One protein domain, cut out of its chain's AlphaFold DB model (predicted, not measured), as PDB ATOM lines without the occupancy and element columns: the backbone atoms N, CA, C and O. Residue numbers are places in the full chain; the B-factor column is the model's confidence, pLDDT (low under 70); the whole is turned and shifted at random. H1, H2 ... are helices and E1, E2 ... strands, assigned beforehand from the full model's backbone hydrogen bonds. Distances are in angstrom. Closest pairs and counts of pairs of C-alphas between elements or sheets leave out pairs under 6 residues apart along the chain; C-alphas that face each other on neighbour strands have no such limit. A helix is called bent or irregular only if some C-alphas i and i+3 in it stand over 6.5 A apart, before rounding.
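AT A GLANCE: This is residues 519 to 696 of the 934 residues of the protein "Fibro-slime domain-containing protein" of Fibrobacter sp. UWH9 (UniProt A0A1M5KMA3). What shape appears first? A closed barrel of seven strands, E1 to E7, has H2b, the longer arm of the bent helix H2, packed along its outside over E3 and E4, with H1 beside E4. Round the ring run E1, E2, E5, E4, E3, E6, E7 and back to E1, a mixed sheet. How large is it? The printed part has 178 residues, in order E1 E2 H1 E3 E4 E5 E6 H2 E7, mixed in class. It is compact, with a radius of gyration of the C-alphas of 15.6 A and spans of 42 by 42 by 33 A.

IN THESE COORDINATES: Where are the strands? E1 is residues 519 to 525, from C-alpha (-42.515, 60.737, -44.731), E2 531 to 537, E3 561 to 568, E4 574 to 586, 32.5 A long, E5 597 to 606, 25.8 A, E6 622 to 625, and E7 689 to 695, ending at C-alpha (-28.394, 65.289, -58.345). Where are the helices? H1 is residues 543 to 555. H2, 638 to 666, was assigned as one helix by its hydrogen bonds but is bent, C-alphas 647 and 650 being 9.3 A apart; its arms are H2a, 638 to 647, and H2b, 650 to 666, 25.0 A long.

HOW THE PARTS SIT: How does the barrel close? E7 and E1 are parallel, with N 692 and O 521 2.9 A apart. E3, E4 and E5 form a meander, each the antiparallel neighbour of the one before, with hairpins E3 and E4 (N 579 and O 563, 2.8 A) and E4 and E5 (N 604 and O 582, 2.9 A); E6 makes it a Greek key, its first strand E3 the antiparallel neighbour of its fourth (N 564 and O 622, 2.8 A). Where are the helices? H2b lies outside the barrel at a height of 9.4 A, along E4 at 5 degrees on the local plane; the closest C-alphas, of Lys 577 and Ala 652, are 5.5 A apart. H1 stands at the sheet's level, its closest C-alphas to E4 those of Ala 553 and Thr 584, 4.3 A. H2a is not on the barrel and touches residues 652 to 653 of H2b alone, closest C-alphas Val 645 and Trp 653, 6.4 A, at a steep tilt of 55 degrees, opposite ways. Are the helix backbones complete? Every O i to N i+4 pair is within hydrogen-bond range in H1, 5 of 6 in H2a and 12 of 13 in H2b.

THE WHOLE: How far does it reach? The C-alphas farthest apart, of Thr 571 and Ser 674, are 48.8 A apart, and the printed part has no cut. Which links are long? E5 to E6, E6 to H2 and H2 to E7, with 15, 12 and 22 residues. Where is confidence low? The pLDDT is under 70 at 18 residues, among them 525 to 529, 569 to 573 and 693 to 696.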
ATOM      1  N   SER A 519     -41.837  59.489 -44.356       83.12
ATOM      2  CA  SER A 519     -42.515  60.737 -44.731       83.12
ATOM      3  C   SER A 519     -41.883  61.393 -45.957       83.12
ATOM      4  O   SER A 519     -42.561  62.058 -46.740       83.12
ATOM      5  N   LYS A 520     -40.572  61.206 -46.134       84.50
ATOM      6  CA  LYS A 520     -39.810  61.729 -47.267       84.50
ATOM      7  C   LYS A 520     -38.667  60.785 -47.608       84.50
ATOM      8  O   LYS A 520     -38.010  60.256 -46.718       84.50
ATOM      9  N   SER A 521     -38.373  60.633 -48.892       84.38
ATOM     10  CA  SER A 521     -37.189  59.921 -49.366       84.38
ATOM     11  C   SER A 521     -36.455  60.729 -50.430       84.38
ATOM     12  O   SER A 521     -37.055  61.288 -51.349       84.38
ATOM     13  N   VAL A 522     -35.133  60.805 -50.297       81.31
ATOM     14  CA  VAL A 522     -34.240  61.508 -51.215       81.31
ATOM     15  C   VAL A 522     -33.107  60.576 -51.619       81.31
ATOM     16  O   VAL A 522     -32.468  59.972 -50.766       81.31
ATOM     17  N   VAL A 523     -32.829  60.482 -52.917       78.62
ATOM     18  CA  VAL A 523     -31.678  59.735 -53.435       78.62
ATOM     19  C   VAL A 523     -30.655  60.704 -53.994       78.62
ATOM     20  O   VAL A 523     -30.957  61.531 -54.860       78.62
ATOM     21  N   THR A 524     -29.429  60.567 -53.501       72.94
ATOM     22  CA  THR A 524     -28.243  61.248 -54.016       72.94
ATOM     23  C   THR A 524     -27.286  60.219 -54.602       72.94
ATOM     24  O   THR A 524     -27.247  59.065 -54.176       72.94
ATOM     25  N   THR A 525     -26.532  60.611 -55.624       69.19
ATOM     26  CA  THR A 525     -25.520  59.755 -56.254       69.19
ATOM     27  C   THR A 525     -24.214  60.526 -56.346       69.19
ATOM     28  O   THR A 525     -24.202  61.669 -56.810       69.19
ATOM     29  N   ASP A 526     -23.126  59.926 -55.873       61.66
ATOM     30  CA  ASP A 526     -21.800  60.535 -55.934       61.66
ATOM     31  C   ASP A 526     -21.113  60.321 -57.300       61.66
ATOM     32  O   ASP A 526     -21.640  59.664 -58.199       61.66
ATOM     33  N   SER A 527     -19.914  60.889 -57.476       49.28
ATOM     34  CA  SER A 527     -19.132  60.768 -58.721       49.28
ATOM     35  C   SER A 527     -18.669  59.339 -59.030       49.28
ATOM     36  O   SER A 527     -18.247  59.062 -60.148       49.28
ATOM     37  N   THR A 528     -18.727  58.423 -58.060       54.41
ATOM     38  CA  THR A 528     -18.380  57.007 -58.244       54.41
ATOM     39  C   THR A 528     -19.586  56.151 -58.634       54.41
ATOM     40  O   THR A 528     -19.424  54.968 -58.929       54.41
ATOM     41  N   GLY A 529     -20.786  56.743 -58.676       61.09
ATOM     42  CA  GLY A 529     -22.044  56.038 -58.915       61.09
ATOM     43  C   GLY A 529     -22.639  55.405 -57.656       61.09
ATOM     44  O   GLY A 529     -23.619  54.669 -57.759       61.09
ATOM     45  N   LYS A 530     -22.077  55.675 -56.470       70.56
ATOM     46  CA  LYS A 530     -22.605  55.175 -55.200       70.56
ATOM     47  C   LYS A 530     -23.839  55.986 -54.805       70.56
ATOM     48  O   LYS A 530     -23.803  57.217 -54.827       70.56
ATOM     49  N   GLN A 531     -24.922  55.294 -54.459       79.94
ATOM     50  CA  GLN A 531     -26.165  55.925 -54.022       79.94
ATOM     51  C   GLN A 531     -26.248  56.014 -52.499       79.94
ATOM     52  O   GLN A 531     -26.003  55.030 -51.801       79.94
ATOM     53  N   THR A 532     -26.672  57.178 -52.014       84.38
ATOM     54  CA  THR A 532     -27.121  57.379 -50.636       84.38
ATOM     55  C   THR A 532     -28.609  57.708 -50.663       84.38
ATOM     56  O   THR A 532     -29.037  58.664 -51.319       84.38
ATOM     57  N   VAL A 533     -29.389  56.887 -49.967       88.56
ATOM     58  CA  VAL A 533     -30.839  56.992 -49.810       88.56
ATOM     59  C   VAL A 533     -31.111  57.595 -48.436       88.56
ATOM     60  O   VAL A 533     -30.959  56.924 -47.419       88.56
ATOM     61  N   SER A 534     -31.498  58.861 -48.403       89.50
ATOM     62  CA  SER A 534     -31.899  59.562 -47.186       89.50
ATOM     63  C   SER A 534     -33.403  59.413 -46.999       89.50
ATOM     64  O   SER A 534     -34.179  59.944 -47.795       89.50
ATOM     65  N   VAL A 535     -33.828  58.697 -45.962       91.81
ATOM     66  CA  VAL A 535     -35.242  58.583 -45.583       91.81
ATOM     67  C   VAL A 535     -35.505  59.400 -44.329       91.81
ATOM     68  O   VAL A 535     -34.798  59.269 -43.334       91.81
ATOM     69  N   THR A 536     -36.520  60.252 -44.367       90.62
ATOM     70  CA  THR A 536     -37.043  60.942 -43.190       90.62
ATOM     71  C   THR A 536     -38.222  60.147 -42.654       90.62
ATOM     72  O   THR A 536     -39.135  59.797 -43.404       90.62
ATOM     73  N   LEU A 537     -38.177  59.840 -41.363       92.50
ATOM     74  CA  LEU A 537     -39.195  59.089 -40.646       92.50
ATOM     75  C   LEU A 537     -39.963  60.000 -39.692       92.50
ATOM     76  O   LEU A 537     -39.401  60.946 -39.148       92.50
ATOM     77  N   ASN A 538     -41.223  59.671 -39.421       87.94
ATOM     78  CA  ASN A 538     -42.022  60.305 -38.364       87.94
ATOM     79  C   ASN A 538     -41.435  60.111 -36.951       87.94
ATOM     80  O   ASN A 538     -41.614  60.968 -36.091       87.94
ATOM     81  N   THR A 539     -40.733  59.002 -36.707       89.88
ATOM     82  CA  THR A 539     -40.243  58.585 -35.383       89.88
ATOM     83  C   THR A 539     -38.769  58.192 -35.411       89.88
ATOM     84  O   THR A 539     -38.225  57.788 -36.439       89.88
ATOM     85  N   THR A 540     -38.134  58.233 -34.240       90.81
ATOM     86  CA  THR A 540     -36.840  57.588 -34.001       90.81
ATOM     87  C   THR A 540     -37.018  56.070 -33.990       90.81
ATOM     88  O   THR A 540     -37.955  55.559 -33.370       90.81
ATOM     89  N   LEU A 541     -36.123  55.348 -34.662       92.81
ATOM     90  CA  LEU A 541     -36.025  53.891 -34.584       92.81
ATOM     91  C   LEU A 541     -35.471  53.451 -33.227       92.81
ATOM     92  O   LEU A 541     -34.561  54.078 -32.685       92.81
ATOM     93  N   ASP A 542     -35.994  52.344 -32.712       92.06
ATOM     94  CA  ASP A 542     -35.470  51.700 -31.512       92.06
ATOM     95  C   ASP A 542     -34.024  51.221 -31.711       92.06
ATOM     96  O   ASP A 542     -33.638  50.781 -32.802       92.06
ATOM     97  N   GLU A 543     -33.231  51.238 -30.639       91.19
ATOM     98  CA  GLU A 543     -31.826  50.823 -30.686       91.19
ATOM     99  C   GLU A 543     -31.682  49.360 -31.136       91.19
ATOM    100  O   GLU A 543     -30.822  49.048 -31.966       91.19
ATOM    101  N   SER A 544     -32.577  48.466 -30.692       92.44
ATOM    102  CA  SER A 544     -32.561  47.068 -31.141       92.44
ATOM    103  C   SER A 544     -32.879  46.940 -32.633       92.44
ATOM    104  O   SER A 544     -32.292  46.098 -33.314       92.44
ATOM    105  N   SER A 545     -33.731  47.816 -33.177       94.38
ATOM    106  CA  SER A 545     -34.032  47.850 -34.613       94.38
ATOM    107  C   SER A 545     -32.809  48.276 -35.418       94.38
ATOM    108  O   SER A 545     -32.466  47.616 -36.397       94.38
ATOM    109  N   LEU A 546     -32.092  49.318 -34.983       94.94
ATOM    110  CA  LEU A 546     -30.854  49.759 -35.635       94.94
ATOM    111  C   LEU A 546     -29.770  48.676 -35.606       94.94
ATOM    112  O   LEU A 546     -29.115  48.434 -36.622       94.94
ATOM    113  N   ILE A 547     -29.598  47.992 -34.471       94.31
ATOM    114  CA  ILE A 547     -28.660  46.869 -34.343       94.31
ATOM    115  C   ILE A 547     -29.037  45.743 -35.311       94.31
ATOM    116  O   ILE A 547     -28.176  45.246 -36.039       94.31
ATOM    117  N   ASN A 548     -30.315  45.368 -35.372       94.75
ATOM    118  CA  ASN A 548     -30.773  44.303 -36.257       94.75
ATOM    119  C   ASN A 548     -30.622  44.669 -37.739       94.75
ATOM    120  O   ASN A 548     -30.141  43.840 -38.512       94.75
ATOM    121  N   ILE A 549     -30.924  45.913 -38.134       95.50
ATOM    122  CA  ILE A 549     -30.682  46.405 -39.500       95.50
ATOM    123  C   ILE A 549     -29.187  46.330 -39.838       95.50
ATOM    124  O   ILE A 549     -28.832  45.840 -40.906       95.50
ATOM    125  N   ARG A 550     -28.294  46.757 -38.937       94.94
ATOM    126  CA  ARG A 550     -26.834  46.698 -39.152       94.94
ATOM    127  C   ARG A 550     -26.316  45.260 -39.257       94.94
ATOM    128  O   ARG A 550     -25.476  44.972 -40.106       94.94
ATOM    129  N   ASN A 551     -26.847  44.344 -38.449       94.19
ATOM    130  CA  ASN A 551     -26.518  42.918 -38.527       94.19
ATOM    131  C   ASN A 551     -27.012  42.293 -39.842       94.19
ATOM    132  O   ASN A 551     -26.282  41.537 -40.494       94.19
ATOM    133  N   ALA A 552     -28.230  42.638 -40.266       91.69
ATOM    134  CA  ALA A 552     -28.767  42.226 -41.555       91.69
ATOM    135  C   ALA A 552     -27.947  42.803 -42.716       91.69
ATOM    136  O   ALA A 552     -27.686  42.096 -43.687       91.69
ATOM    137  N   ALA A 553     -27.464  44.039 -42.583       89.75
ATOM    138  CA  ALA A 553     -26.633  44.705 -43.573       89.75
ATOM    139  C   ALA A 553     -25.262  44.044 -43.762       89.75
ATOM    140  O   ALA A 553     -24.800  43.883 -44.890       89.75
ATOM    141  N   ALA A 554     -24.646  43.577 -42.675       85.31
ATOM    142  CA  ALA A 554     -23.391  42.828 -42.735       85.31
ATOM    143  C   ALA A 554     -23.534  41.446 -43.403       85.31
ATOM    144  O   ALA A 554     -22.549  40.888 -43.885       85.31
ATOM    145  N   THR A 555     -24.743  40.879 -43.414       84.62
ATOM    146  CA  THR A 555     -25.006  39.505 -43.873       84.62
ATOM    147  C   THR A 555     -25.835  39.427 -45.156       84.62
ATOM    148  O   THR A 555     -25.923  38.355 -45.750       84.62
ATOM    149  N   GLY A 556     -26.426  40.540 -45.604       82.81
ATOM    150  CA  GLY A 556     -27.294  40.604 -46.783       82.81
ATOM    151  C   GLY A 556     -28.592  39.807 -46.631       82.81
ATOM    152  O   GLY A 556     -29.108  39.280 -47.612       82.81
ATOM    153  N   THR A 557     -29.099  39.655 -45.406       84.62
ATOM    154  CA  THR A 557     -30.150  38.669 -45.091       84.62
ATOM    155  C   THR A 557     -31.573  39.218 -45.130       84.62
ATOM    156  O   THR A 557     -32.500  38.428 -45.300       84.62
ATOM    157  N   ALA A 558     -31.770  40.540 -45.039       91.75
ATOM    158  CA  ALA A 558     -33.103  41.140 -44.937       91.75
ATOM    159  C   ALA A 558     -33.343  42.278 -45.954       91.75
ATOM    160  O   ALA A 558     -32.568  43.241 -45.982       91.75
ATOM    161  N   PRO A 559     -34.432  42.222 -46.745       94.75
ATOM    162  CA  PRO A 559     -34.906  43.348 -47.544       94.75
ATOM    163  C   PRO A 559     -35.716  44.298 -46.649       94.75
ATOM    164  O   PRO A 559     -36.938  44.180 -46.558       94.75
ATOM    165  N   VAL A 560     -35.023  45.197 -45.943       95.19
ATOM    166  CA  VAL A 560     -35.609  46.089 -44.918       95.19
ATOM    167  C   VAL A 560     -36.591  47.101 -45.515       95.19
ATOM    168  O   VAL A 560     -37.557  47.475 -44.854       95.19
ATOM    169  N   LEU A 561     -36.366  47.535 -46.758       96.06
ATOM    170  CA  LEU A 561     -37.272  48.427 -47.482       96.06
ATOM    171  C   LEU A 561     -37.804  47.732 -48.735       96.06
ATOM    172  O   LEU A 561     -37.101  46.943 -49.373       96.06
ATOM    173  N   LEU A 562     -39.031  48.076 -49.107       96.75
ATOM    174  CA  LEU A 562     -39.611  47.729 -50.396       96.75
ATOM    175  C   LEU A 562     -39.629  48.953 -51.297       96.75
ATOM    176  O   LEU A 562     -39.851  50.072 -50.836       96.75
ATOM    177  N   VAL A 563     -39.428  48.722 -52.591       95.56
ATOM    178  CA  VAL A 563     -39.424  49.768 -53.611       95.56
ATOM    179  C   VAL A 563     -40.378  49.369 -54.728       95.56
ATOM    180  O   VAL A 563     -40.153  48.367 -55.405       95.56
ATOM    181  N   MET A 564     -41.439  50.143 -54.935       93.75
ATOM    182  CA  MET A 564     -42.342  49.987 -56.072       93.75
ATOM    183  C   MET A 564     -41.948  50.952 -57.189       93.75
ATOM    184  O   MET A 564     -41.864  52.163 -56.976       93.75
ATOM    185  N   ARG A 565     -41.764  50.415 -58.395       87.25
ATOM    186  CA  ARG A 565     -41.406  51.173 -59.597       87.25
ATOM    187  C   ARG A 565     -42.410  50.920 -60.708       87.25
ATOM    188  O   ARG A 565     -42.763  49.773 -60.988       87.25
ATOM    189  N   THR A 566     -42.797  51.986 -61.395       82.75
ATOM    190  CA  THR A 566     -43.493  51.881 -62.678       82.75
ATOM    191  C   THR A 566     -42.471  51.637 -63.786       82.75
ATOM    192  O   THR A 566     -41.541  52.418 -63.970       82.75
ATOM    193  N   VAL A 567     -42.636  50.544 -64.522       78.12
ATOM    194  CA  VAL A 567     -41.801  50.150 -65.663       78.12
ATOM    195  C   VAL A 567     -42.634  50.121 -66.930       78.12
ATOM    196  O   VAL A 567     -43.757  49.622 -66.930       78.12
ATOM    197  N   TYR A 568     -42.055  50.622 -68.015       73.94
ATOM    198  CA  TYR A 568     -42.682  50.665 -69.329       73.94
ATOM    199  C   TYR A 568     -42.053  49.620 -70.243       73.94
ATOM    200  O   TYR A 568     -40.828  49.481 -70.285       73.94
ATOM    201  N   ASP A 569     -42.881  48.879 -70.970       65.12
ATOM    202  CA  ASP A 569     -42.401  47.948 -71.984       65.12
ATOM    203  C   ASP A 569     -42.079  48.651 -73.316       65.12
ATOM    204  O   ASP A 569     -42.295  49.851 -73.499       65.12
ATOM    205  N   SER A 570     -41.572  47.887 -74.289       52.25
ATOM    206  CA  SER A 570     -41.223  48.395 -75.626       52.25
ATOM    207  C   SER A 570     -42.399  48.980 -76.425       52.25
ATOM    208  O   SER A 570     -42.176  49.619 -77.452       52.25
ATOM    209  N   THR A 571     -43.640  48.753 -75.982       46.91
ATOM    210  CA  THR A 571     -44.867  49.284 -76.593       46.91
ATOM    211  C   THR A 571     -45.384  50.538 -75.882       46.91
ATOM    212  O   THR A 571     -46.329  51.162 -76.362       46.91
ATOM    213  N   GLY A 572     -44.747  50.933 -74.772       48.28
ATOM    214  CA  GLY A 572     -45.154  52.056 -73.928       48.28
ATOM    215  C   GLY A 572     -46.208  51.694 -72.880       48.28
ATOM    216  O   GLY A 572     -46.711  52.591 -72.206       48.28
ATOM    217  N   ALA A 573     -46.551  50.413 -72.713       57.50
ATOM    218  CA  ALA A 573     -47.470  49.984 -71.667       57.50
ATOM    219  C   ALA A 573     -46.752  49.954 -70.310       57.50
ATOM    220  O   ALA A 573     -45.658  49.403 -70.187       57.50
ATOM    221  N   SER A 574     -47.368  50.550 -69.287       76.56
ATOM    222  CA  SER A 574     -46.834  50.590 -67.925       76.56
ATOM    223  C   SER A 574     -47.254  49.371 -67.104       76.56
ATOM    224  O   SER A 574     -48.407  48.946 -67.155       76.56
ATOM    225  N   SER A 575     -46.356  48.879 -66.258       82.12
ATOM    226  CA  SER A 575     -46.628  47.900 -65.204       82.12
ATOM    227  C   SER A 575     -45.901  48.299 -63.919       82.12
ATOM    228  O   SER A 575     -44.944  49.070 -63.966       82.12
ATOM    229  N   THR A 576     -46.333  47.794 -62.765       90.31
ATOM    230  CA  THR A 576     -45.640  48.024 -61.490       90.31
ATOM    231  C   THR A 576     -44.816  46.797 -61.114       90.31
ATOM    232  O   THR A 576     -45.320  45.674 -61.138       90.31
ATOM    233  N   LYS A 577     -43.549  47.008 -60.751       92.00
ATOM    234  CA  LYS A 577     -42.657  45.987 -60.187       92.00
ATOM    235  C   LYS A 577     -42.238  46.371 -58.779       92.00
ATOM    236  O   LYS A 577     -42.079  47.556 -58.487       92.00
ATOM    237  N   VAL A 578     -42.061  45.367 -57.924       96.50
ATOM    238  CA  VAL A 578     -41.676  45.543 -56.522       96.50
ATOM    239  C   VAL A 578     -40.341  44.865 -56.256       96.50
ATOM    240  O   VAL A 578     -40.160  43.670 -56.490       96.50
ATOM    241  N   TYR A 579     -39.416  45.649 -55.727       96.69
ATOM    242  CA  TYR A 579     -38.046  45.262 -55.443       96.69
ATOM    243  C   TYR A 579     -37.804  45.249 -53.934       96.69
ATOM    244  O   TYR A 579     -38.370  46.062 -53.197       96.69
ATOM    245  N   GLY A 580     -36.930  44.353 -53.488       97.06
ATOM    246  CA  GLY A 580     -36.405  44.344 -52.129       97.06
ATOM    247  C   GLY A 580     -35.117  45.155 -52.069       97.06
ATOM    248  O   GLY A 580     -34.194  44.916 -52.850       97.06
ATOM    249  N   TYR A 581     -35.037  46.108 -51.148       96.56
ATOM    250  CA  TYR A 581     -33.827  46.885 -50.916       96.56
ATOM    251  C   TYR A 581     -33.103  46.368 -49.674       96.56
ATOM    252  O   TYR A 581     -33.590  46.468 -48.543       96.56
ATOM    253  N   TYR A 582     -31.929  45.791 -49.908       95.88
ATOM    254  CA  TYR A 582     -31.047  45.280 -48.870       95.88
ATOM    255  C   TYR A 582     -30.078  46.389 -48.479       95.88
ATOM    256  O   TYR A 582     -29.175  46.742 -49.241       95.88
ATOM    257  N   ILE A 583     -30.285  46.947 -47.290       95.44
ATOM    258  CA  ILE A 583     -29.403  47.958 -46.711       95.44
ATOM    259  C   ILE A 583     -28.036  47.313 -46.461       95.44
ATOM    260  O   ILE A 583     -27.970  46.242 -45.876       95.44
ATOM    261  N   THR A 584     -26.954  47.959 -46.886       94.06
ATOM    262  CA  THR A 584     -25.559  47.577 -46.606       94.06
ATOM    263  C   THR A 584     -24.909  48.480 -45.559       94.06
ATOM    264  O   THR A 584     -23.955  48.071 -44.900       94.06
ATOM    265  N   SER A 585     -25.415  49.701 -45.379       92.81
ATOM    266  CA  SER A 585     -25.009  50.603 -44.299       92.81
ATOM    267  C   SER A 585     -26.149  51.563 -43.948       92.81
ATOM    268  O   SER A 585     -26.969  51.899 -44.802       92.81
ATOM    269  N   ILE A 586     -26.220  51.977 -42.682       94.88
ATOM    270  CA  ILE A 586     -27.205  52.939 -42.174       94.88
ATOM    271  C   ILE A 586     -26.542  53.849 -41.137       94.88
ATOM    272  O   ILE A 586     -25.798  53.368 -40.275       94.88
ATOM    273  N   SER A 587     -26.808  55.152 -41.222       92.88
ATOM    274  CA  SER A 587     -26.361  56.145 -40.243       92.88
ATOM    275  C   SER A 587     -27.089  56.006 -38.900       92.88
ATOM    276  O   SER A 587     -28.047  55.246 -38.751       92.88
ATOM    277  N   ASP A 588     -26.649  56.761 -37.896       91.19
ATOM    278  CA  ASP A 588     -27.537  57.109 -36.784       91.19
ATOM    279  C   ASP A 588     -28.598  58.116 -37.253       91.19
ATOM    280  O   ASP A 588     -28.442  58.767 -38.293       91.19
ATOM    281  N   GLY A 589     -29.693  58.217 -36.501       88.00
ATOM    282  CA  GLY A 589     -30.786  59.130 -36.817       88.00
ATOM    283  C   GLY A 589     -30.394  60.586 -36.568       88.00
ATOM    284  O   GLY A 589     -29.961  60.934 -35.472       88.00
ATOM    285  N   ILE A 590     -30.583  61.438 -37.571       85.81
ATOM    286  CA  ILE A 590     -30.419  62.890 -37.473       85.81
ATOM    287  C   ILE A 590     -31.793  63.491 -37.179       85.81
ATOM    288  O   ILE A 590     -32.701  63.404 -38.005       85.81
ATOM    289  N   ASN A 591     -31.963  64.091 -36.003       82.56
ATOM    290  CA  ASN A 591     -33.209  64.763 -35.645       82.56
ATOM    291  C   ASN A 591     -33.345  66.070 -36.444       82.56
ATOM    292  O   ASN A 591     -32.514  66.958 -36.291       82.56
ATOM    293  N   LEU A 592     -34.376  66.175 -37.287       76.25
ATOM    294  CA  LEU A 592     -34.720  67.375 -38.063       76.25
ATOM    295  C   LEU A 592     -35.884  68.154 -37.424       76.25
ATOM    296  O   LEU A 592     -36.615  68.876 -38.107       76.25
ATOM    297  N   GLY A 593     -36.100  67.948 -36.126       73.69
ATOM    298  CA  GLY A 593     -37.168  68.553 -35.351       73.69
ATOM    299  C   GLY A 593     -38.561  68.160 -35.858       73.69
ATOM    300  O   GLY A 593     -38.826  66.963 -36.016       73.69
ATOM    301  N   PRO A 594     -39.460  69.121 -36.148       67.94
ATOM    302  CA  PRO A 594     -40.814  68.839 -36.637       67.94
ATOM    303  C   PRO A 594     -40.868  68.050 -37.952       67.94
ATOM    304  O   PRO A 594     -41.874  67.409 -38.241       67.94
ATOM    305  N   SER A 595     -39.794  68.074 -38.751       74.56
ATOM    306  CA  SER A 595     -39.731  67.324 -40.014       74.56
ATOM    307  C   SER A 595     -39.523  65.816 -39.818       74.56
ATOM    308  O   SER A 595     -39.681  65.062 -40.777       74.56
ATOM    309  N   GLY A 596     -39.176  65.372 -38.604       84.94
ATOM    310  CA  GLY A 596     -38.926  63.970 -38.271       84.94
ATOM    311  C   GLY A 596     -37.440  63.623 -38.144       84.94
ATOM    312  O   GLY A 596     -36.597  64.490 -37.921       84.94
ATOM    313  N   ILE A 597     -37.107  62.337 -38.259       89.19
ATOM    314  CA  ILE A 597     -35.748  61.809 -38.075       89.19
ATOM    315  C   ILE A 597     -35.212  61.285 -39.406       89.19
ATOM    316  O   ILE A 597     -35.803  60.389 -40.003       89.19
ATOM    317  N   GLN A 598     -34.091  61.824 -39.881       91.75
ATOM    318  CA  GLN A 598     -33.447  61.368 -41.110       91.75
ATOM    319  C   GLN A 598     -32.448  60.239 -40.842       91.75
ATOM    320  O   GLN A 598     -31.616  60.335 -39.943       91.75
ATOM    321  N   TYR A 599     -32.495  59.205 -41.677       94.88
ATOM    322  CA  TYR A 599     -31.511  58.132 -41.746       94.88
ATOM    323  C   TYR A 599     -30.940  58.064 -43.158       94.88
ATOM    324  O   TYR A 599     -31.692  57.966 -44.130       94.88
ATOM    325  N   ASP A 600     -29.616  58.074 -43.264       92.75
ATOM    326  CA  ASP A 600     -28.912  57.891 -44.527       92.75
ATOM    327  C   ASP A 600     -28.527  56.419 -44.679       92.75
ATOM    328  O   ASP A 600     -27.918  55.822 -43.787       92.75
ATOM    329  N   MET A 601     -28.905  55.824 -45.807       93.81
ATOM    330  CA  MET A 601     -28.736  54.401 -46.084       93.81
ATOM    331  C   MET A 601     -28.015  54.178 -47.410       93.81
ATOM    332  O   MET A 601     -28.275  54.850 -48.405       93.81
ATOM    333  N   GLU A 602     -27.171  53.158 -47.457       92.56
ATOM    334  CA  GLU A 602     -26.614  52.609 -48.696       92.56
ATOM    335  C   GLU A 602     -27.069  51.160 -48.816       92.56
ATOM    336  O   GLU A 602     -27.324  50.508 -47.801       92.56
ATOM    337  N   GLY A 603     -27.188  50.637 -50.032       92.00
ATOM    338  CA  GLY A 603     -27.737  49.305 -50.227       92.00
ATOM    339  C   GLY A 603     -27.796  48.863 -51.678       92.00
ATOM    340  O   GLY A 603     -27.392  49.579 -52.595       92.00
ATOM    341  N   ILE A 604     -28.309  47.651 -51.866       91.69
ATOM    342  CA  ILE A 604     -28.516  47.032 -53.173       91.69
ATOM    343  C   ILE A 604     -30.005  46.783 -53.398       91.69
ATOM    344  O   ILE A 604     -30.712  46.268 -52.529       91.69
ATOM    345  N   LEU A 605     -30.479  47.151 -54.585       93.62
ATOM    346  CA  LEU A 605     -31.849  46.908 -55.011       93.62
ATOM    347  C   LEU A 605     -31.916  45.579 -55.767       93.62
ATOM    348  O   LEU A 605     -31.135  45.365 -56.694       93.62
ATOM    349  N   VAL A 606     -32.831  44.695 -55.377       95.06
ATOM    350  CA  VAL A 606     -32.920  43.324 -55.899       95.06
ATOM    351  C   VAL A 606     -34.336  43.039 -56.390       95.06
ATOM    352  O   VAL A 606     -35.311  43.382 -55.722       95.06
ATOM    353  N   ASP A 607     -34.461  42.428 -57.568       92.00
ATOM    354  CA  ASP A 607     -35.749  41.986 -58.110       92.00
ATOM    355  C   ASP A 607     -36.229  40.658 -57.496       92.00
ATOM    356  O   ASP A 607     -35.526  40.006 -56.718       92.00
ATOM    357  N   ALA A 608     -37.472  40.271 -57.794       88.12
ATOM    358  CA  ALA A 608     -38.085  39.074 -57.216       88.12
ATOM    359  C   ALA A 608     -37.327  37.776 -57.568       88.12
ATOM    360  O   ALA A 608     -37.358  36.823 -56.785       88.12
ATOM    361  N   ASP A 609     -36.602  37.771 -58.691       86.94
ATOM    362  CA  ASP A 609     -35.795  36.650 -59.182       86.94
ATOM    363  C   ASP A 609     -34.391  36.605 -58.545       86.94
ATOM    364  O   ASP A 609     -33.660  35.626 -58.707       86.94
ATOM    365  N   GLY A 610     -34.015  37.634 -57.777       86.69
ATOM    366  CA  GLY A 610     -32.725  37.738 -57.099       86.69
ATOM    367  C   GLY A 610     -31.650  38.485 -57.892       86.69
ATOM    368  O   GLY A 610     -30.490  38.486 -57.476       86.69
ATOM    369  N   ASN A 611     -31.995  39.132 -59.007       90.19
ATOM    370  CA  ASN A 611     -31.048  39.926 -59.780       90.19
ATOM    371  C   ASN A 611     -30.856  41.309 -59.155       90.19
ATOM    372  O   ASN A 611     -31.809  41.980 -58.753       90.19
ATOM    373  N   VAL A 612     -29.603  41.762 -59.120       88.38
ATOM    374  CA  VAL A 612     -29.250  43.099 -58.636       88.38
ATOM    375  C   VAL A 612     -29.531  44.135 -59.721       88.38
ATOM    376  O   VAL A 612     -29.007  44.058 -60.833       88.38
ATOM    377  N   MET A 613     -30.315  45.148 -59.372       80.94
ATOM    378  CA  MET A 613     -30.643  46.267 -60.243       80.94
ATOM    379  C   MET A 613     -29.514  47.299 -60.217       80.94
ATOM    380  O   MET A 613     -29.362  48.052 -59.257       80.94
ATOM    381  N   THR A 614     -28.745  47.384 -61.303       73.06
ATOM    382  CA  THR A 614     -27.626  48.341 -61.436       73.06
ATOM    383  C   THR A 614     -28.060  49.807 -61.421       73.06
ATOM    384  O   THR A 614     -27.238  50.679 -61.161       73.06
ATOM    385  N   SER A 615     -29.342  50.083 -61.679       67.75
ATOM    386  CA  SER A 615     -29.923  51.428 -61.581       67.75
ATOM    387  C   SER A 615     -30.102  51.916 -60.141       67.75
ATOM    388  O   SER A 615     -30.300  53.113 -59.946       67.75
ATOM    389  N   GLY A 616     -30.047  51.021 -59.145       82.75
ATOM    390  CA  GLY A 616     -30.386  51.356 -57.763       82.75
ATOM    391  C   GLY A 616     -31.812  51.900 -57.640       82.75
ATOM    392  O   GLY A 616     -32.683  51.559 -58.448       82.75
ATOM    393  N   ILE A 617     -32.054  52.748 -56.641       83.62
ATOM    394  CA  ILE A 617     -33.329  53.461 -56.477       83.62
ATOM    395  C   ILE A 617     -33.348  54.670 -57.423       83.62
ATOM    396  O   ILE A 617     -32.349  55.369 -57.593       83.62
ATOM    397  N   SER A 618     -34.488  54.893 -58.071       73.06
ATOM    398  CA  SER A 618     -34.722  55.954 -59.054       73.06
ATOM    399  C   SER A 618     -35.643  57.040 -58.498       73.06
ATOM    400  O   SER A 618     -36.384  56.824 -57.539       73.06
ATOM    401  N   GLY A 619     -35.627  58.222 -59.120       66.06
ATOM    402  CA  GLY A 619     -36.671  59.220 -58.883       66.06
ATOM    403  C   GLY A 619     -38.049  58.647 -59.232       66.06
ATOM    404  O   GLY A 619     -38.161  57.856 -60.167       66.06
ATOM    405  N   ASN A 620     -39.075  59.031 -58.471       68.94
ATOM    406  CA  ASN A 620     -40.454  58.526 -58.540       68.94
ATOM    407  C   ASN A 620     -40.674  57.084 -58.056       68.94
ATOM    408  O   ASN A 620     -41.821  56.632 -58.013       68.94
ATOM    409  N   ASP A 621     -39.627  56.379 -57.624       83.06
ATOM    410  CA  ASP A 621     -39.811  55.121 -56.908       83.06
ATOM    411  C   ASP A 621     -40.564  55.368 -55.601       83.06
ATOM    412  O   ASP A 621     -40.251  56.288 -54.838       83.06
ATOM    413  N   LYS A 622     -41.534  54.510 -55.315       88.56
ATOM    414  CA  LYS A 622     -42.297  54.529 -54.070       88.56
ATOM    415  C   LYS A 622     -41.622  53.622 -53.054       88.56
ATOM    416  O   LYS A 622     -41.399  52.452 -53.356       88.56
ATOM    417  N   ILE A 623     -41.324  54.129 -51.862       93.00
ATOM    418  CA  ILE A 623     -40.588  53.395 -50.825       93.00
ATOM    419  C   ILE A 623     -41.370  53.306 -49.511       93.00
ATOM    420  O   ILE A 623     -42.023  54.266 -49.098       93.00
ATOM    421  N   ALA A 624     -41.290  52.148 -48.857       93.19
ATOM    422  CA  ALA A 624     -41.833  51.905 -47.522       93.19
ATOM    423  C   ALA A 624     -41.010  50.832 -46.792       93.19
ATOM    424  O   ALA A 624     -40.241  50.091 -47.415       93.19
ATOM    425  N   PHE A 625     -41.174  50.739 -45.471       94.19
ATOM    426  CA  PHE A 625     -40.601  49.639 -44.699       94.19
ATOM    427  C   PHE A 625     -41.242  48.304 -45.071       94.19
ATOM    428  O   PHE A 625     -42.446  48.212 -45.306       94.19
ATOM    429  N   ASN A 626     -40.416  47.266 -45.089       94.56
ATOM    430  CA  ASN A 626     -40.881  45.893 -45.010       94.56
ATOM    431  C   ASN A 626     -41.088  45.507 -43.536       94.56
ATOM    432  O   ASN A 626     -40.583  46.172 -42.628       94.56
ATOM    433  N   PHE A 627     -41.810  44.422 -43.287       93.62
ATOM    434  CA  PHE A 627     -42.182  44.010 -41.937       93.62
ATOM    435  C   PHE A 627     -42.300  42.494 -41.815       93.62
ATOM    436  O   PHE A 627     -42.250  41.768 -42.805       93.62
ATOM    437  N   ARG A 628     -42.421  42.038 -40.570       91.12
ATOM    438  CA  ARG A 628     -42.605  40.639 -40.200       91.12
ATOM    439  C   ARG A 628     -44.105  40.335 -40.061       91.12
ATOM    440  O   ARG A 628     -44.777  41.004 -39.282       91.12
ATOM    441  N   ASP A 629     -44.597  39.329 -40.772       89.25
ATOM    442  CA  ASP A 629     -45.975  38.825 -40.792       89.25
ATOM    443  C   ASP A 629     -46.027  37.302 -40.518       89.25
ATOM    444  O   ASP A 629     -46.399  36.498 -41.381       89.25
ATOM    445  N   PRO A 630     -45.649  36.850 -39.305       87.38
ATOM    446  CA  PRO A 630     -45.525  35.422 -39.016       87.38
ATOM    447  C   PRO A 630     -46.872  34.681 -39.065       87.38
ATOM    448  O   PRO A 630     -46.900  33.466 -39.271       87.38
ATOM    449  N   GLU A 631     -47.975  35.405 -38.879       87.12
ATOM    450  CA  GLU A 631     -49.339  34.875 -38.848       87.12
ATOM    451  C   GLU A 631     -50.052  35.001 -40.209       87.12
ATOM    452  O   GLU A 631     -51.137  34.450 -40.389       87.12
ATOM    453  N   ASN A 632     -49.393  35.591 -41.218       84.69
ATOM    454  CA  ASN A 632     -49.947  35.879 -42.546       84.69
ATOM    455  C   ASN A 632     -51.217  36.750 -42.485       84.69
ATOM    456  O   ASN A 632     -52.125  36.566 -43.297       84.69
ATOM    457  N   GLU A 633     -51.310  37.666 -41.525       86.44
ATOM    458  CA  GLU A 633     -52.465  38.554 -41.367       86.44
ATOM    459  C   GLU A 633     -52.627  39.444 -42.603       86.44
ATOM    460  O   GLU A 633     -53.701  39.481 -43.204       86.44
ATOM    461  N   ILE A 634     -51.538  40.066 -43.067       85.69
ATOM    462  CA  ILE A 634     -51.564  40.976 -44.220       85.69
ATOM    463  C   ILE A 634     -51.745  40.212 -45.527       85.69
ATOM    464  O   ILE A 634     -52.472  40.648 -46.421       85.69
ATOM    465  N   ALA A 635     -51.118  39.042 -45.654       83.88
ATOM    466  CA  ALA A 635     -51.298  38.203 -46.836       83.88
ATOM    467  C   ALA A 635     -52.751  37.711 -47.008       83.88
ATOM    468  O   ALA A 635     -53.165  37.446 -48.141       83.88
ATOM    469  N   ASN A 636     -53.504  37.598 -45.907       86.56
ATOM    470  CA  ASN A 636     -54.895  37.149 -45.882       86.56
ATOM    471  C   ASN A 636     -55.920  38.303 -45.828       86.56
ATOM    472  O   ASN A 636     -57.123  38.033 -45.860       86.56
ATOM    473  N   ASP A 637     -55.485  39.568 -45.786       83.25
ATOM    474  CA  ASP A 637     -56.377  40.731 -45.855       83.25
ATOM    475  C   ASP A 637     -56.877  40.942 -47.298       83.25
ATOM    476  O   ASP A 637     -56.207  41.523 -48.158       83.25
ATOM    477  N   GLU A 638     -58.085  40.447 -47.579       87.06
ATOM    478  CA  GLU A 638     -58.700  40.549 -48.905       87.06
ATOM    479  C   GLU A 638     -59.085  41.986 -49.292       87.06
ATOM    480  O   GLU A 638     -59.137  42.293 -50.486       87.06
ATOM    481  N   GLU A 639     -59.329  42.887 -48.336       80.88
ATOM    482  CA  GLU A 639     -59.691  44.271 -48.651       80.88
ATOM    483  C   GLU A 639     -58.462  45.102 -49.014       80.88
ATOM    484  O   GLU A 639     -58.461  45.787 -50.042       80.88
ATOM    485  N   LEU A 640     -57.391  44.984 -48.229       81.69
ATOM    486  CA  LEU A 640     -56.107  45.601 -48.545       81.69
ATOM    487  C   LEU A 640     -55.587  45.101 -49.896       81.69
ATOM    488  O   LEU A 640     -55.201  45.891 -50.764       81.69
ATOM    489  N   LYS A 641     -55.661  43.786 -50.124       89.25
ATOM    490  CA  LYS A 641     -55.336  43.175 -51.412       89.25
ATOM    491  C   LYS A 641     -56.176  43.760 -52.541       89.25
ATOM    492  O   LYS A 641     -55.616  44.114 -53.575       89.25
ATOM    493  N   ALA A 642     -57.491  43.899 -52.376       87.94
ATOM    494  CA  ALA A 642     -58.345  44.499 -53.401       87.94
ATOM    495  C   ALA A 642     -57.944  45.955 -53.710       87.94
ATOM    496  O   ALA A 642     -57.838  46.319 -54.887       87.94
ATOM    497  N   ALA A 643     -57.653  46.764 -52.685       83.06
ATOM    498  CA  ALA A 643     -57.206  48.149 -52.840       83.06
ATOM    499  C   ALA A 643     -55.892  48.238 -53.637       83.06
ATOM    500  O   ALA A 643     -55.811  48.970 -54.629       83.06
ATOM    501  N   TYR A 644     -54.895  47.424 -53.288       90.06
ATOM    502  CA  TYR A 644     -53.619  47.375 -54.002       90.06
ATOM    503  C   TYR A 644     -53.761  46.827 -55.419       90.06
ATOM    504  O   TYR A 644     -53.316  47.462 -56.374       90.06
ATOM    505  N   VAL A 645     -54.419  45.678 -55.590       93.19
ATOM    506  CA  VAL A 645     -54.579  45.027 -56.897       93.19
ATOM    507  C   VAL A 645     -55.315  45.934 -57.882       93.19
ATOM    508  O   VAL A 645     -54.958  45.948 -59.059       93.19
ATOM    509  N   SER A 646     -56.280  46.733 -57.416       90.88
ATOM    510  CA  SER A 646     -56.986  47.702 -58.265       90.88
ATOM    511  C   SER A 646     -56.084  48.801 -58.842       90.88
ATOM    512  O   SER A 646     -56.397  49.351 -59.896       90.88
ATOM    513  N   THR A 647     -54.957  49.097 -58.183       88.00
ATOM    514  CA  THR A 647     -54.060  50.210 -58.531       88.00
ATOM    515  C   THR A 647     -52.750  49.738 -59.165       88.00
ATOM    516  O   THR A 647     -52.312  50.310 -60.158       88.00
ATOM    517  N   VAL A 648     -52.112  48.702 -58.607       89.88
ATOM    518  CA  VAL A 648     -50.783  48.210 -59.035       89.88
ATOM    519  C   VAL A 648     -50.811  46.810 -59.659       89.88
ATOM    520  O   VAL A 648     -49.802  46.349 -60.192       89.88
ATOM    521  N   GLY A 649     -51.962  46.134 -59.642       93.44
ATOM    522  CA  GLY A 649     -52.139  44.799 -60.212       93.44
ATOM    523  C   GLY A 649     -51.705  43.645 -59.299       93.44
ATOM    524  O   GLY A 649     -51.011  43.811 -58.298       93.44
ATOM    525  N   LEU A 650     -52.131  42.430 -59.667       94.12
ATOM    526  CA  LEU A 650     -51.921  41.209 -58.875       94.12
ATOM    527  C   LEU A 650     -50.453  40.760 -58.805       94.12
ATOM    528  O   LEU A 650     -50.025  40.224 -57.787       94.12
ATOM    529  N   ASP A 651     -49.681  40.981 -59.870       93.56
ATOM    530  CA  ASP A 651     -48.255  40.625 -59.909       93.56
ATOM    531  C   ASP A 651     -47.451  41.416 -58.865       93.56
ATOM    532  O   ASP A 651     -46.688  40.832 -58.096       93.56
ATOM    533  N   ALA A 652     -47.687  42.729 -58.774       93.69
ATOM    534  CA  ALA A 652     -47.041  43.590 -57.789       93.69
ATOM    535  C   ALA A 652     -47.404  43.182 -56.352       93.69
ATOM    536  O   ALA A 652     -46.511  43.043 -55.519       93.69
ATOM    537  N   TRP A 653     -48.685  42.899 -56.080       94.62
ATOM    538  CA  TRP A 653     -49.131  42.388 -54.778       94.62
ATOM    539  C   TRP A 653     -48.403  41.095 -54.381       94.62
ATOM    540  O   TRP A 653     -47.850  40.990 -53.288       94.62
ATOM    541  N   ASN A 654     -48.336  40.117 -55.289       95.19
ATOM    542  CA  ASN A 654     -47.652  38.852 -55.018       95.19
ATOM    543  C   ASN A 654     -46.155  39.053 -54.738       95.19
ATOM    544  O   ASN A 654     -45.600  38.379 -53.866       95.19
ATOM    545  N   GLN A 655     -45.505  39.987 -55.441       95.62
ATOM    546  CA  GLN A 655     -44.113  40.349 -55.172       95.62
ATOM    547  C   GLN A 655     -43.963  40.964 -53.776       95.62
ATOM    548  O   GLN A 655     -43.083  40.522 -53.041       95.62
ATOM    549  N   MET A 656     -44.837  41.893 -53.371       95.12
ATOM    550  CA  MET A 656     -44.826  42.473 -52.017       95.12
ATOM    551  C   MET A 656     -44.877  41.387 -50.940       95.12
ATOM    552  O   MET A 656     -43.970  41.305 -50.114       95.12
ATOM    553  N   ILE A 657     -45.857  40.481 -51.016       95.12
ATOM    554  CA  ILE A 657     -46.003  39.375 -50.057       95.12
ATOM    555  C   ILE A 657     -44.787  38.434 -50.077       95.12
ATOM    556  O   ILE A 657     -44.363  37.926 -49.037       95.12
ATOM    557  N   SER A 658     -44.181  38.199 -51.247       94.94
ATOM    558  CA  SER A 658     -42.960  37.388 -51.338       94.94
ATOM    559  C   SER A 658     -41.772  38.028 -50.609       94.94
ATOM    560  O   SER A 658     -40.966  37.316 -50.007       94.94
ATOM    561  N   TRP A 659     -41.683  39.361 -50.617       96.06
ATOM    562  CA  TRP A 659     -40.649  40.100 -49.902       96.06
ATOM    563  C   TRP A 659     -40.902  40.149 -48.395       96.06
ATOM    564  O   TRP A 659     -39.945  40.018 -47.631       96.06
ATOM    565  N   THR A 660     -42.159  40.249 -47.957       94.25
ATOM    566  CA  THR A 660     -42.546  40.133 -46.537       94.25
ATOM    567  C   THR A 660     -42.100  38.793 -45.953       94.25
ATOM    568  O   THR A 660     -41.419  38.759 -44.933       94.25
ATOM    569  N   LYS A 661     -42.289  37.684 -46.680       93.69
ATOM    570  CA  LYS A 661     -41.798  36.356 -46.252       93.69
ATOM    571  C   LYS A 661     -40.279  36.274 -46.080       93.69
ATOM    572  O   LYS A 661     -39.786  35.473 -45.285       93.69
ATOM    573  N   LYS A 662     -39.506  37.070 -46.827       93.31
ATOM    574  CA  LYS A 662     -38.048  37.148 -46.630       93.31
ATOM    575  C   LYS A 662     -37.694  37.925 -45.361       93.31
ATOM    576  O   LYS A 662     -36.716  37.578 -44.707       93.31
ATOM    577  N   MET A 663     -38.490  38.928 -44.994       93.00
ATOM    578  CA  MET A 663     -38.357  39.619 -43.710       93.00
ATOM    579  C   MET A 663     -38.747  38.703 -42.538       93.00
ATOM    580  O   MET A 663     -38.043  38.674 -41.531       93.00
ATOM    581  N   ASP A 664     -39.770  37.858 -42.704       91.62
ATOM    582  CA  ASP A 664     -40.113  36.813 -41.727       91.62
ATOM    583  C   ASP A 664     -38.969  35.857 -41.445       91.62
ATOM    584  O   ASP A 664     -38.668  35.560 -40.287       91.62
ATOM    585  N   ALA A 665     -38.301  35.407 -42.507       91.25
ATOM    586  CA  ALA A 665     -37.137  34.544 -42.395       91.25
ATOM    587  C   ALA A 665     -35.955  35.233 -41.687       91.25
ATOM    588  O   ALA A 665     -35.161  34.549 -41.043       91.25
ATOM    589  N   ALA A 666     -35.843  36.564 -41.778       90.38
ATOM    590  CA  ALA A 666     -34.824  37.335 -41.068       90.38
ATOM    591  C   ALA A 666     -35.103  37.445 -39.555       90.38
ATOM    592  O   ALA A 666     -34.166  37.582 -38.769       90.38
ATOM    593  N   GLY A 667     -36.368  37.332 -39.133       91.31
ATOM    594  CA  GLY A 667     -36.736  37.061 -37.741       91.31
ATOM    595  C   GLY A 667     -36.667  38.246 -36.773       91.31
ATOM    596  O   GLY A 667     -36.590  38.020 -35.565       91.31
ATOM    597  N   PHE A 668     -36.713  39.491 -37.258       92.31
ATOM    598  CA  PHE A 668     -36.757  40.686 -36.407       92.31
ATOM    599  C   PHE A 668     -37.782  41.716 -36.894       92.31
ATOM    600  O   PHE A 668     -38.097  41.770 -38.080       92.31
ATOM    601  N   ASP A 669     -38.278  42.546 -35.975       92.00
ATOM    602  CA  ASP A 669     -39.213  43.630 -36.292       92.00
ATOM    603  C   ASP A 669     -38.481  44.977 -36.373       92.00
ATOM    604  O   ASP A 669     -37.510  45.212 -35.647       92.00
ATOM    605  N   ILE A 670     -38.999  45.883 -37.202       92.94
ATOM    606  CA  ILE A 670     -38.610  47.297 -37.217       92.94
ATOM    607  C   ILE A 670     -39.533  48.047 -36.264       92.94
ATOM    608  O   ILE A 670     -40.749  48.015 -36.447       92.94
ATOM    609  N   LYS A 671     -38.973  48.704 -35.247       90.75
ATOM    610  CA  LYS A 671     -39.723  49.364 -34.173       90.75
ATOM    611  C   LYS A 671     -39.285  50.808 -33.987       90.75
ATOM    612  O   LYS A 671     -38.120  51.144 -34.198       90.75
ATOM    613  N   SER A 672     -40.216  51.649 -33.556       90.00
ATOM    614  CA  SER A 672     -39.917  52.967 -33.005       90.00
ATOM    615  C   SER A 672     -39.368  52.860 -31.582       90.00
ATOM    616  O   SER A 672     -39.555  51.841 -30.918       90.00
ATOM    617  N   SER A 673     -38.743  53.926 -31.082       85.50
ATOM    618  CA  SER A 673     -38.234  54.004 -29.704       85.50
ATOM    619  C   SER A 673     -39.313  53.884 -28.614       85.50
ATOM    620  O   SER A 673     -38.981  53.615 -27.464       85.50
ATOM    621  N   SER A 674     -40.597  54.045 -28.954       79.94
ATOM    622  CA  SER A 674     -41.742  53.752 -28.072       79.94
ATOM    623  C   SER A 674     -42.167  52.272 -28.103       79.94
ATOM    624  O   SER A 674     -43.100  51.872 -27.411       79.94
ATOM    625  N   GLY A 675     -41.504  51.445 -28.917       81.25
ATOM    626  CA  GLY A 675     -41.766  50.014 -29.062       81.25
ATOM    627  C   GLY A 675     -42.812  49.648 -30.121       81.25
ATOM    628  O   GLY A 675     -43.129  48.464 -30.260       81.25
ATOM    629  N   LYS A 676     -43.343  50.608 -30.892       82.38
ATOM    630  CA  LYS A 676     -44.335  50.333 -31.948       82.38
ATOM    631  C   LYS A 676     -43.658  49.753 -33.187       82.38
ATOM    632  O   LYS A 676     -42.787  50.385 -33.782       82.38
ATOM    633  N   LYS A 677     -44.052  48.536 -33.570       87.00
ATOM    634  CA  LYS A 677     -43.535  47.827 -34.751       87.00
ATOM    635  C   LYS A 677     -44.235  48.267 -36.040       87.00
ATOM    636  O   LYS A 677     -45.426  48.553 -36.013       87.00
ATOM    637  N   VAL A 678     -43.512  48.241 -37.160       87.88
ATOM    638  CA  VAL A 678     -44.110  48.234 -38.505       87.88
ATOM    639  C   VAL A 678     -44.814  46.891 -38.691       87.88
ATOM    640  O   VAL A 678     -44.172  45.854 -38.512       87.88
ATOM    641  N   ILE A 679     -46.108  46.890 -39.018       80.44
ATOM    642  CA  ILE A 679     -46.888  45.641 -39.187       80.44
ATOM    643  C   ILE A 679     -47.705  45.566 -40.474       80.44
ATOM    644  O   ILE A 679     -48.463  44.623 -40.663       80.44
ATOM    645  N   GLY A 680     -47.544  46.530 -41.375       84.62
ATOM    646  CA  GLY A 680     -48.273  46.551 -42.633       84.62
ATOM    647  C   GLY A 680     -47.664  47.509 -43.643       84.62
ATOM    648  O   GLY A 680     -46.770  48.301 -43.330       84.62
ATOM    649  N   PHE A 681     -48.169  47.430 -44.870       84.94
ATOM    650  CA  PHE A 681     -47.928  48.451 -45.885       84.94
ATOM    651  C   PHE A 681     -48.772  49.699 -45.583       84.94
ATOM    652  O   PHE A 681     -49.763  49.596 -44.863       84.94
ATOM    653  N   PRO A 682     -48.441  50.862 -46.169       83.06
ATOM    654  CA  PRO A 682     -49.391  51.973 -46.254       83.06
ATOM    655  C   PRO A 682     -50.749  51.518 -46.822       83.06
ATOM    656  O   PRO A 682     -50.789  50.579 -47.617       83.06
ATOM    657  N   ASP A 683     -51.858  52.164 -46.467       72.19
ATOM    658  CA  ASP A 683     -53.201  51.670 -46.829       72.19
ATOM    659  C   ASP A 683     -53.449  51.639 -48.340       72.19
ATOM    660  O   ASP A 683     -54.122  50.746 -48.861       72.19
ATOM    661  N   THR A 684     -52.868  52.595 -49.069       78.44
ATOM    662  CA  THR A 684     -52.938  52.642 -50.526       78.44
ATOM    663  C   THR A 684     -51.562  52.850 -51.160       78.44
ATOM    664  O   THR A 684     -50.664  53.449 -50.562       78.44
ATOM    665  N   PRO A 685     -51.373  52.453 -52.433       77.69
ATOM    666  CA  PRO A 685     -50.134  52.741 -53.153       77.69
ATOM    667  C   PRO A 685     -49.810  54.234 -53.293       77.69
ATOM    668  O   PRO A 685     -48.677  54.568 -53.630       77.69
ATOM    669  N   SER A 686     -50.775  55.146 -53.131       78.12
ATOM    670  CA  SER A 686     -50.525  56.598 -53.129       78.12
ATOM    671  C   SER A 686     -49.882  57.102 -51.841       78.12
ATOM    672  O   SER A 686     -49.228  58.138 -51.891       78.12
ATOM    673  N   ASP A 687     -50.012  56.364 -50.739       77.75
ATOM    674  CA  ASP A 687     -49.514  56.771 -49.418       77.75
ATOM    675  C   ASP A 687     -48.032  56.421 -49.211       77.75
ATOM    676  O   ASP A 687     -47.431  56.760 -48.195       77.75
ATOM    677  N   TRP A 688     -47.414  55.741 -50.180       85.56
ATOM    678  CA  TRP A 688     -45.981  55.463 -50.165       85.56
ATOM    679  C   TRP A 688     -45.175  56.731 -50.441       85.56
ATOM    680  O   TRP A 688     -45.508  57.503 -51.344       85.56
ATOM    681  N   SER A 689     -44.046  56.888 -49.745       85.12
ATOM    682  CA  SER A 689     -43.129  58.003 -49.991       85.12
ATOM    683  C   SER A 689     -42.567  57.921 -51.403       85.12
ATOM    684  O   SER A 689     -41.935  56.933 -51.778       85.12
ATOM    685  N   VAL A 690     -42.772  58.980 -52.183       80.44
ATOM    686  CA  VAL A 690     -42.213  59.106 -53.527       80.44
ATOM    687  C   VAL A 690     -40.797  59.661 -53.431       80.44
ATOM    688  O   VAL A 690     -40.561  60.739 -52.885       80.44
ATOM    689  N   THR A 691     -39.851  58.923 -53.995       76.19
ATOM    690  CA  THR A 691     -38.431  59.238 -53.913       76.19
ATOM    691  C   THR A 691     -38.068  60.409 -54.809       76.19
ATOM    692  O   THR A 691     -38.273  60.382 -56.023       76.19
ATOM    693  N   GLN A 692     -37.475  61.436 -54.204       70.44
ATOM    694  CA  GLN A 692     -36.972  62.608 -54.904       70.44
ATOM    695  C   GLN A 692     -35.506  62.411 -55.278       70.44
ATOM    696  O   GLN A 692     -34.673  62.066 -54.441       70.44
ATOM    697  N   PHE A 693     -35.161  62.682 -56.531       61.09
ATOM    698  CA  PHE A 693     -33.764  62.705 -56.945       61.09
ATOM    699  C   PHE A 693     -33.137  64.069 -56.642       61.09
ATOM    700  O   PHE A 693     -33.641  65.114 -57.067       61.09
ATOM    701  N   VAL A 694     -32.001  64.064 -55.947       53.22
ATOM    702  CA  VAL A 694     -31.160  65.248 -55.759       53.22
ATOM    703  C   VAL A 694     -29.817  64.962 -56.412       53.22
ATOM    704  O   VAL A 694     -28.924  64.353 -55.830       53.22
ATOM    705  N   GLY A 695     -29.676  65.393 -57.665       44.31
ATOM    706  CA  GLY A 695     -28.394  65.289 -58.345       44.31
ATOM    707  C   GLY A 695     -27.385  66.264 -57.752       44.31
ATOM    708  O   GLY A 695     -27.678  67.445 -57.566       44.31
ATOM    709  N   ASN A 696     -26.185  65.760 -57.486       42.28
ATOM    710  CA  ASN A 696     -25.009  66.585 -57.276       42.28
ATOM    711  C   ASN A 696     -24.471  66.968 -58.666       42.28
ATOM    712  O   ASN A 696     -24.052  66.069 -59.400       42.28
TER     713      ASN A 696